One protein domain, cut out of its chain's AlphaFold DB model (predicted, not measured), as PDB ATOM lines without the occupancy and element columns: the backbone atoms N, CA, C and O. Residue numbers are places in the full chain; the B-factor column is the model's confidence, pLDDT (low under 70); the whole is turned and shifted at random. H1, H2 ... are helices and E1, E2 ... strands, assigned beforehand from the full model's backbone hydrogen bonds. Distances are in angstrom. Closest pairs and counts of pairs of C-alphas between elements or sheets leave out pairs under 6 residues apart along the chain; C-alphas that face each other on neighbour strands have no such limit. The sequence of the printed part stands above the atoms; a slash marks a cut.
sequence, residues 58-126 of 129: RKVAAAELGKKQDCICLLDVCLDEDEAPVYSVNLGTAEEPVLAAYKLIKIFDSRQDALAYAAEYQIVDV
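This is residues 58 to 126 of the 129 residues of an uncharacterized protein of Sphingobacteriales bacterium BACL12 MAG-120802-bin5 (UniProt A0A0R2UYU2). A four-stranded antiparallel sheet curls like part of a barrel, and one helix, H1, packs along one face of it, over E2. The long strand E4 bends sharply, pairing with E3 before the bend and mostly with E2 around and beyond it. The printed part has 69 residues, with the order E1, E2, E3, E4, H1 along the chain and E1, E2, E4, E3 across the sheet. The class is mixed, helices and strands, with under half of the residues, 33, in named elements. The whole is compact, with a radius of gyration of the C-alphas of 12.3 A, and rounded, spanning 29 by 27 by 25 A.

E4, residues 99 to 108, is 21.8 A long and bends by 80 degrees at residue 105. E2 is residues 71 to 76, 15.3 A. E3, residues 87 to 90, measures 10.4 A, and E1, residues 58 to 60, 6.1 A, beginning at C-alpha 58 (-39.953, 21.492, -44.502). H1, residues 111 to 120, is 14.3 A long and ends at C-alpha 120 (-42.608, 8.029, -35.416).

The sheet is strongly twisted, with E1 and E3 as edge strands. E2 and E4 are antiparallel, with N 74 and O 106 at 2.8 A. E4 and E3 form a hairpin, with N 89 and O 100 at 2.8 A. E1 and E2 form another, with N 60 and O 71 at 2.8 A. H1 is on the sheet at a height over the sheet of 10.1 A, along the strands, at 8 degrees to E2 on the local plane. It lies over E2 and only just over E4, on which 3 of its C-alphas fall. The closest C-alphas of E2 and H1, Ile 72 and Arg 111, are 7.0 A apart. In H1 every O i to N i+4 pair is within hydrogen-bond range.

The two C-alphas farthest apart, of Asp 82 and Gln 112, are 33.4 A apart. The printed part has no cut, and E4 to H1 is a tight link; the other links are short. Mean pLDDT of the printed part is 80.2, and residues 80 to 86 and 92 to 94 are under 70.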
ATOM      1  N   ARG A  58     -40.777  20.470 -43.856       88.94
ATOM      2  CA  ARG A  58     -39.953  21.492 -44.502       88.94
ATOM      3  C   ARG A  58     -39.739  22.705 -43.613       88.94
ATOM      4  O   ARG A  58     -40.583  23.057 -42.786       88.94
ATOM      5  N   LYS A  59     -38.602  23.367 -43.812       88.62
ATOM      6  CA  LYS A  59     -38.390  24.724 -43.313       88.62
ATOM      7  C   LYS A  59     -39.146  25.703 -44.211       88.62
ATOM      8  O   LYS A  59     -38.929  25.729 -45.418       88.62
ATOM      9  N   VAL A  60     -40.025  26.493 -43.613       85.81
ATOM     10  CA  VAL A  60     -40.856  27.485 -44.296       85.81
ATOM     11  C   VAL A  60     -40.393  28.878 -43.899       85.81
ATOM     12  O   VAL A  60     -40.162  29.157 -42.715       85.81
ATOM     13  N   ALA A  61     -40.261  29.753 -44.893       83.62
ATOM     14  CA  ALA A  61     -39.813  31.118 -44.678       83.62
ATOM     15  C   ALA A  61     -40.826  31.911 -43.838       83.62
ATOM     16  O   ALA A  61     -42.041  31.820 -44.026       83.62
ATOM     17  N   ALA A  62     -40.321  32.761 -42.945       84.38
ATOM     18  CA  ALA A  62     -41.148  33.603 -42.080       84.38
ATOM     19  C   ALA A  62     -42.184  34.435 -42.862       84.38
ATOM     20  O   ALA A  62     -43.320  34.610 -42.416       84.38
ATOM     21  N   ALA A  63     -41.779  34.926 -44.040       80.00
ATOM     22  CA  ALA A  63     -42.595  35.751 -44.924       80.00
ATOM     23  C   ALA A  63     -43.836  35.014 -45.447       80.00
ATOM     24  O   ALA A  63     -44.898  35.624 -45.543       80.00
ATOM     25  N   GLU A  64     -43.720  33.713 -45.723       76.31
ATOM     26  CA  GLU A  64     -44.826  32.891 -46.223       76.31
ATOM     27  C   GLU A  64     -45.894  32.688 -45.143       76.31
ATOM     28  O   GLU A  64     -47.080  32.689 -45.442       76.31
ATOM     29  N   LEU A  65     -45.495  32.611 -43.869       75.50
ATOM     30  CA  LEU A  65     -46.400  32.363 -42.739       75.50
ATOM     31  C   LEU A  65     -46.795  33.625 -41.952       75.50
ATOM     32  O   LEU A  65     -47.453  33.523 -40.913       75.50
ATOM     33  N   GLY A  66     -46.348  34.812 -42.372       80.25
ATOM     34  CA  GLY A  66     -46.527  36.048 -41.599       80.25
ATOM     35  C   GLY A  66     -45.886  35.992 -40.201       80.25
ATOM     36  O   GLY A  66     -46.378  36.612 -39.254       80.25
ATOM     37  N   LYS A  67     -44.811  35.211 -40.041       79.88
ATOM     38  CA  LYS A  67     -44.064  35.037 -38.787       79.88
ATOM     39  C   LYS A  67     -42.833  35.944 -38.761       79.88
ATOM     40  O   LYS A  67     -42.426  36.520 -39.763       79.88
ATOM     41  N   LYS A  68     -42.227  36.081 -37.577       85.25
ATOM     42  CA  LYS A  68     -40.990  36.863 -37.386       85.25
ATOM     43  C   LYS A  68     -39.721  36.110 -37.788       85.25
ATOM     44  O   LYS A  68     -38.698  36.743 -38.008       85.25
ATOM     45  N   GLN A  69     -39.784  34.784 -37.820       85.50
ATOM     46  CA  GLN A  69     -38.658  33.902 -38.100       85.50
ATOM     47  C   GLN A  69     -39.146  32.648 -38.822       85.50
ATOM     48  O   GLN A  69     -40.325  32.290 -38.708       85.50
ATOM     49  N   ASP A  70     -38.236  32.009 -39.549       88.50
ATOM     50  CA  ASP A  70     -38.504  30.762 -40.258       88.50
ATOM     51  C   ASP A  70     -38.930  29.670 -39.279       88.50
ATOM     52  O   ASP A  70     -38.508  29.643 -38.119       88.50
ATOM     53  N   CYS A  71     -39.783  28.773 -39.756       87.81
ATOM     54  CA  CYS A  71     -40.384  27.721 -38.949       87.81
ATOM     55  C   CYS A  71     -40.152  26.362 -39.608       87.81
ATOM     56  O   CYS A  71     -40.070  26.269 -40.829       87.81
ATOM     57  N   ILE A  72     -40.071  25.302 -38.807       92.50
ATOM     58  CA  ILE A  72     -40.099  23.929 -39.317       92.50
ATOM     59  C   ILE A  72     -41.547  23.460 -39.242       92.50
ATOM     60  O   ILE A  72     -42.171  23.558 -38.184       92.50
ATOM     61  N   CYS A  73     -42.096  22.993 -40.357       89.12
ATOM     62  CA  CYS A  73     -43.518  22.708 -40.479       89.12
ATOM     63  C   CYS A  73     -43.769  21.345 -41.118       89.12
ATOM     64  O   CYS A  73     -43.035  20.926 -42.010       89.12
ATOM     65  N   LEU A  74     -44.836  20.691 -40.667       89.31
ATOM     66  CA  LEU A  74     -45.471  19.564 -41.336       89.31
ATOM     67  C   LEU A  74     -46.491  20.123 -42.324       89.31
ATOM     68  O   LEU A  74     -47.383  20.880 -41.924       89.31
ATOM     69  N   LEU A  75     -46.332  19.772 -43.593       86.56
ATOM     70  CA  LEU A  75     -47.115  20.303 -44.697       86.56
ATOM     71  C   LEU A  75     -47.824  19.165 -45.417       86.56
ATOM     72  O   LEU A  75     -47.202  18.145 -45.707       86.56
ATOM     73  N   ASP A  76     -49.091  19.386 -45.738       82.94
ATOM     74  CA  ASP A  76     -49.817  18.586 -46.716       82.94
ATOM     75  C   ASP A  76     -49.665  19.224 -48.095       82.94
ATOM     76  O   ASP A  76     -49.971  20.410 -48.254       82.94
ATOM     77  N   VAL A  77     -49.177  18.461 -49.070       81.38
ATOM     78  CA  VAL A  77     -48.977  18.910 -50.457       81.38
ATOM     79  C   VAL A  77     -49.945  18.256 -51.446       81.38
ATOM     80  O   VAL A  77     -49.966  18.642 -52.615       81.38
ATOM     81  N   CYS A  78     -50.759  17.296 -51.001       78.75
ATOM     82  CA  CYS A  78     -51.820  16.693 -51.805       78.75
ATOM     83  C   CYS A  78     -53.161  17.279 -51.376       78.75
ATOM     84  O   CYS A  78     -53.979  16.602 -50.762       78.75
ATOM     85  N   LEU A  79     -53.363  18.554 -51.691       70.31
ATOM     86  CA  LEU A  79     -54.619  19.224 -51.386       70.31
ATOM     87  C   LEU A  79     -55.770  18.563 -52.148       70.31
ATOM     88  O   LEU A  79     -55.664  18.344 -53.359       70.31
ATOM     89  N   ASP A  80     -56.864  18.285 -51.443       67.38
ATOM     90  CA  ASP A  80     -58.116  17.873 -52.069       67.38
ATOM     91  C   ASP A  80     -58.666  19.011 -52.952       67.38
ATOM     92  O   ASP A  80     -58.381  20.191 -52.731       67.38
ATOM     93  N   GLU A  81     -59.446  18.668 -53.986       59.06
ATOM     94  CA  GLU A  81     -59.920  19.625 -55.005       59.06
ATOM     95  C   GLU A  81     -60.731  20.804 -54.429       59.06
ATOM     96  O   GLU A  81     -60.835  21.860 -55.059       59.06
ATOM     97  N   ASP A  82     -61.308  20.637 -53.240       62.06
ATOM     98  CA  ASP A  82     -62.106  21.619 -52.511       62.06
ATOM     99  C   ASP A  82     -61.337  22.359 -51.402       62.06
ATOM    100  O   ASP A  82     -61.852  23.336 -50.844       62.06
ATOM    101  N   GLU A  83     -60.091  21.977 -51.119       59.00
ATOM    102  CA  GLU A  83     -59.248  22.696 -50.172       59.00
ATOM    103  C   GLU A  83     -58.495  23.834 -50.864       59.00
ATOM    104  O   GLU A  83     -57.597  23.648 -51.687       59.00
ATOM    105  N   ALA A  84     -58.853  25.069 -50.498       59.00
ATOM    106  CA  ALA A  84     -58.136  26.233 -50.983       59.00
ATOM    107  C   ALA A  84     -56.680  26.186 -50.484       59.00
ATOM    108  O   ALA A  84     -56.454  26.136 -49.268       59.00
ATOM    109  N   PRO A  85     -55.687  26.261 -51.385       63.09
ATOM    110  CA  PRO A  85     -54.302  26.338 -50.970       63.09
ATOM    111  C   PRO A  85     -54.084  27.604 -50.153       63.09
ATOM    112  O   PRO A  85     -54.420  28.706 -50.591       63.09
ATOM    113  N   VAL A  86     -53.514  27.448 -48.961       69.56
ATOM    114  CA  VAL A  86     -53.268  28.597 -48.084       69.56
ATOM    115  C   VAL A  86     -51.945  29.267 -48.457       69.56
ATOM    116  O   VAL A  86     -51.821  30.487 -48.369       69.56
ATOM    117  N   TYR A  87     -50.973  28.479 -48.923       71.38
ATOM    118  CA  TYR A  87     -49.608  28.923 -49.183       71.38
ATOM    119  C   TYR A  87     -48.933  28.083 -50.284       71.38
ATOM    120  O   TYR A  87     -49.443  27.035 -50.685       71.38
ATOM    121  N   SER A  88     -47.769  28.535 -50.762       74.12
ATOM    122  CA  SER A  88     -46.930  27.829 -51.741       74.12
ATOM    123  C   SER A  88     -45.519  27.627 -51.197       74.12
ATOM    124  O   SER A  88     -44.909  28.609 -50.786       74.12
ATOM    125  N   VAL A  89     -44.999  26.399 -51.227       73.19
ATOM    126  CA  VAL A  89     -43.659  26.035 -50.739       73.19
ATOM    127  C   VAL A  89     -42.815  25.498 -51.886       73.19
ATOM    128  O   VAL A  89     -43.328  24.844 -52.795       73.19
ATOM    129  N   ASN A  90     -41.509  25.748 -51.842       77.31
ATOM    130  CA  ASN A  90     -40.562  25.099 -52.739       77.31
ATOM    131  C   ASN A  90     -40.197  23.693 -52.221       77.31
ATOM    132  O   ASN A  90     -39.568  23.558 -51.174       77.31
ATOM    133  N   LEU A  91     -40.570  22.654 -52.968       74.31
ATOM    134  CA  LEU A  91     -40.201  21.256 -52.709       74.31
ATOM    135  C   LEU A  91     -38.865  20.852 -53.354       74.31
ATOM    136  O   LEU A  91     -38.280  19.834 -52.973       74.31
ATOM    137  N   GLY A  92     -38.391  21.639 -54.320       68.44
ATOM    138  CA  GLY A  92     -37.162  21.408 -55.069       68.44
ATOM    139  C   GLY A  92     -35.903  21.918 -54.365       68.44
ATOM    140  O   GLY A  92     -35.933  22.383 -53.223       68.44
ATOM    141  N   THR A  93     -34.767  21.830 -55.053       68.31
ATOM    142  CA  THR A  93     -33.499  22.393 -54.568       68.31
ATOM    143  C   THR A  93     -33.413  23.887 -54.899       68.31
ATOM    144  O   THR A  93     -34.252  24.437 -55.613       68.31
ATOM    145  N   ALA A  94     -32.381  24.568 -54.390       67.31
ATOM    146  CA  ALA A  94     -32.126  25.966 -54.744       67.31
ATOM    147  C   ALA A  94     -31.858  26.166 -56.250       67.31
ATOM    148  O   ALA A  94     -32.102  27.250 -56.775       67.31
ATOM    149  N   GLU A  95     -31.355  25.135 -56.933       70.94
ATOM    150  CA  GLU A  95     -31.025  25.174 -58.361       70.94
ATOM    151  C   GLU A  95     -32.240  24.844 -59.242       70.94
ATOM    152  O   GLU A  95     -32.384  25.405 -60.326       70.94
ATOM    153  N   GLU A  96     -33.144  23.992 -58.751       73.75
ATOM    154  CA  GLU A  96     -34.370  23.589 -59.444       73.75
ATOM    155  C   GLU A  96     -35.584  23.766 -58.518       73.75
ATOM    156  O   GLU A  96     -36.048  22.798 -57.907       73.75
ATOM    157  N   PRO A  97     -36.101  25.000 -58.369       71.56
ATOM    158  CA  PRO A  97     -37.244  25.254 -57.511       71.56
ATOM    159  C   PRO A  97     -38.521  24.641 -58.101       71.56
ATOM    160  O   PRO A  97     -38.882  24.894 -59.251       71.56
ATOM    161  N   VAL A  98     -39.239  23.879 -57.282       75.94
ATOM    162  CA  VAL A  98     -40.537  23.275 -57.598       75.94
ATOM    163  C   VAL A  98     -41.554  23.811 -56.602       75.94
ATOM    164  O   VAL A  98     -41.542  23.423 -55.440       75.94
ATOM    165  N   LEU A  99     -42.426  24.717 -57.041       76.38
ATOM    166  CA  LEU A  99     -43.465  25.276 -56.178       76.38
ATOM    167  C   LEU A  99     -44.670  24.337 -56.118       76.38
ATOM    168  O   LEU A  99     -45.237  23.991 -57.153       76.38
ATOM    169  N   ALA A 100     -45.078  23.977 -54.906       77.75
ATOM    170  CA  ALA A 100     -46.297  23.234 -54.638       77.75
ATOM    171  C   ALA A 100     -47.173  24.012 -53.663       77.75
ATOM    172  O   ALA A 100     -46.685  24.678 -52.747       77.75
ATOM    173  N   ALA A 101     -48.479  23.936 -53.877       82.12
ATOM    174  CA  ALA A 101     -49.435  24.489 -52.943       82.12
ATOM    175  C   ALA A 101     -49.558  23.565 -51.725       82.12
ATOM    176  O   ALA A 101     -49.440  22.350 -51.871       82.12
ATOM    177  N   TYR A 102     -49.753  24.133 -50.536       82.19
ATOM    178  CA  TYR A 102     -49.787  23.339 -49.314       82.19
ATOM    179  C   TYR A 102     -50.771  23.851 -48.266       82.19
ATOM    180  O   TYR A 102     -51.182  25.020 -48.257       82.19
ATOM    181  N   LYS A 103     -51.073  22.959 -47.321       81.31
ATOM    182  CA  LYS A 103     -51.773  23.251 -46.075       81.31
ATOM    183  C   LYS A 103     -50.847  22.988 -44.899       81.31
ATOM    184  O   LYS A 103     -50.163  21.969 -44.822       81.31
ATOM    185  N   LEU A 104     -50.789  23.955 -43.988       83.06
ATOM    186  CA  LEU A 104     -49.995  23.830 -42.775       83.06
ATOM    187  C   LEU A 104     -50.740  22.936 -41.786       83.06
ATOM    188  O   LEU A 104     -51.838  23.277 -41.351       83.06
ATOM    189  N   ILE A 105     -50.115  21.823 -41.415       83.94
ATOM    190  CA  ILE A 105     -50.664  20.887 -40.437       83.94
ATOM    191  C   ILE A 105     -50.148  21.229 -39.038       83.94
ATOM    192  O   ILE A 105     -50.915  21.400 -38.094       83.94
ATOM    193  N   LYS A 106     -48.821  21.321 -38.892       86.06
ATOM    194  CA  LYS A 106     -48.157  21.471 -37.591       86.06
ATOM    195  C   LYS A 106     -46.899  22.317 -37.718       86.06
ATOM    196  O   LYS A 106     -46.179  22.216 -38.706       86.06
ATOM    197  N   ILE A 107     -46.612  23.124 -36.699       89.50
ATOM    198  CA  ILE A 107     -45.327  23.817 -36.530       89.50
ATOM    199  C   ILE A 107     -44.559  23.113 -35.415       89.50
ATOM    200  O   ILE A 107     -45.142  22.773 -34.385       89.50
ATOM    201  N   PHE A 108     -43.267  22.892 -35.630       90.12
ATOM    202  CA  PHE A 108     -42.364  22.306 -34.650       90.12
ATOM    203  C   PHE A 108     -41.526  23.389 -33.974       90.12
ATOM    204  O   PHE A 108     -41.046  24.315 -34.632       90.12
ATOM    205  N   ASP A 109     -41.311  23.233 -32.669       87.88
ATOM    206  CA  ASP A 109     -40.493  24.153 -31.874       87.88
ATOM    207  C   ASP A 109     -38.991  23.951 -32.126       87.88
ATOM    208  O   ASP A 109     -38.198  24.885 -31.982       87.88
ATOM    209  N   SER A 110     -38.583  22.744 -32.535       91.06
ATOM    210  CA  SER A 110     -37.188  22.416 -32.821       91.06
ATOM    211  C   SER A 110     -37.017  21.421 -33.974       91.06
ATOM    212  O   SER A 110     -37.918  20.656 -34.325       91.06
ATOM    213  N   ARG A 111     -35.798  21.387 -34.538       91.75
ATOM    214  CA  ARG A 111     -35.387  20.383 -35.538       91.75
ATOM    215  C   ARG A 111     -35.510  18.962 -34.987       91.75
ATOM    216  O   ARG A 111     -35.868  18.050 -35.722       91.75
ATOM    217  N   GLN A 112     -35.193  18.779 -33.708       93.31
ATOM    218  CA  GLN A 112     -35.220  17.473 -33.063       93.31
ATOM    219  C   GLN A 112     -36.649  16.934 -32.958       93.31
ATOM    220  O   GLN A 112     -36.864  15.768 -33.274       93.31
ATOM    221  N   ASP A 113     -37.615  17.783 -32.601       92.62
ATOM    222  CA  ASP A 113     -39.023  17.379 -32.500       92.62
ATOM    223  C   ASP A 113     -39.588  16.998 -33.868       92.62
ATOM    224  O   ASP A 113     -40.278  15.992 -34.000       92.62
ATOM    225  N   ALA A 114     -39.236  17.760 -34.907       90.62
ATOM    226  CA  ALA A 114     -39.636  17.462 -36.277       90.62
ATOM    227  C   ALA A 114     -39.075  16.114 -36.767       90.62
ATOM    228  O   ALA A 114     -39.797  15.321 -37.366       90.62
ATOM    229  N   LEU A 115     -37.803  15.823 -36.474       90.31
ATOM    230  CA  LEU A 115     -37.169  14.549 -36.830       90.31
ATOM    231  C   LEU A 115     -37.746  13.367 -36.043       90.31
ATOM    232  O   LEU A 115     -37.943  12.297 -36.615       90.31
ATOM    233  N   ALA A 116     -38.020  13.551 -34.749       89.69
ATOM    234  CA  ALA A 116     -38.659  12.528 -33.926       89.69
ATOM    235  C   ALA A 116     -40.057  12.194 -34.461       89.69
ATOM    236  O   ALA A 116     -40.380  11.022 -34.635       89.69
ATOM    237  N   TYR A 117     -40.832  13.222 -34.815       86.94
ATOM    238  CA  TYR A 117     -42.151  13.065 -35.416       86.94
ATOM    239  C   TYR A 117     -42.080  12.361 -36.778       86.94
ATOM    240  O   TYR A 117     -42.827  11.421 -37.031       86.94
ATOM    241  N   ALA A 118     -41.134  12.744 -37.641       86.50
ATOM    242  CA  ALA A 118     -40.921  12.050 -38.910       86.50
ATOM    243  C   ALA A 118     -40.600  10.562 -38.724       86.50
ATOM    244  O   ALA A 118     -41.114   9.732 -39.467       86.50
ATOM    245  N   ALA A 119     -39.774  10.216 -37.733       85.00
ATOM    246  CA  ALA A 119     -39.427   8.828 -37.446       85.00
ATOM    247  C   ALA A 119     -40.618   8.029 -36.893       85.00
ATOM    248  O   ALA A 119     -40.817   6.882 -37.291       85.00
ATOM    249  N   GLU A 120     -41.409   8.635 -36.003       84.44
ATOM    250  CA  GLU A 120     -42.608   8.029 -35.416       84.44
ATOM    251  C   GLU A 120     -43.663   7.703 -36.481       84.44
ATOM    252  O   GLU A 120     -44.191   6.591 -36.505       84.44
ATOM    253  N   TYR A 121     -43.905   8.639 -37.402       81.00
ATOM    254  CA  TYR A 121     -44.943   8.534 -38.434       81.00
ATOM    255  C   TYR A 121     -44.415   8.117 -39.815       81.00
ATOM    256  O   TYR A 121     -45.160   8.129 -40.788       81.00
ATOM    257  N   GLN A 122     -43.143   7.716 -39.908       80.75
ATOM    258  CA  GLN A 122     -42.504   7.226 -41.138       80.75
ATOM    259  C   GLN A 122     -42.568   8.209 -42.326       80.75
ATOM    260  O   GLN A 122     -42.716   7.804 -43.479       80.75
ATOM    261  N   ILE A 123     -42.409   9.506 -42.055       82.31
ATOM    262  CA  ILE A 123     -42.381  10.551 -43.085       82.31
ATOM    263  C   ILE A 123     -41.040  10.494 -43.822       82.31
ATOM    264  O   ILE A 123     -39.980  10.692 -43.226       82.31
ATOM    265  N   VAL A 124     -41.090  10.227 -45.127       75.81
ATOM    266  CA  VAL A 124     -39.894   9.990 -45.955       75.81
ATOM    267  C   VAL A 124     -39.273  11.260 -46.540       75.81
ATOM    268  O   VAL A 124     -38.084  11.253 -46.850       75.81
ATOM    269  N   ASP A 125     -40.041  12.346 -46.677       80.31
ATOM    270  CA  ASP A 125     -39.558  13.614 -47.232       80.31
ATOM    271  C   ASP A 125     -39.382  14.677 -46.136       80.31
ATOM    272  O   ASP A 125     -40.335  15.310 -45.669       80.31
ATOM    273  N   VAL A 126     -38.127  14.846 -45.710       82.88
ATOM    274  CA  VAL A 126     -37.721  15.765 -44.643       82.88
ATOM    275  C   VAL A 126     -36.520  16.588 -45.105       82.88
ATOM    276  O   VAL A 126     -35.418  16.059 -45.251       82.88
TER     277      VAL A 126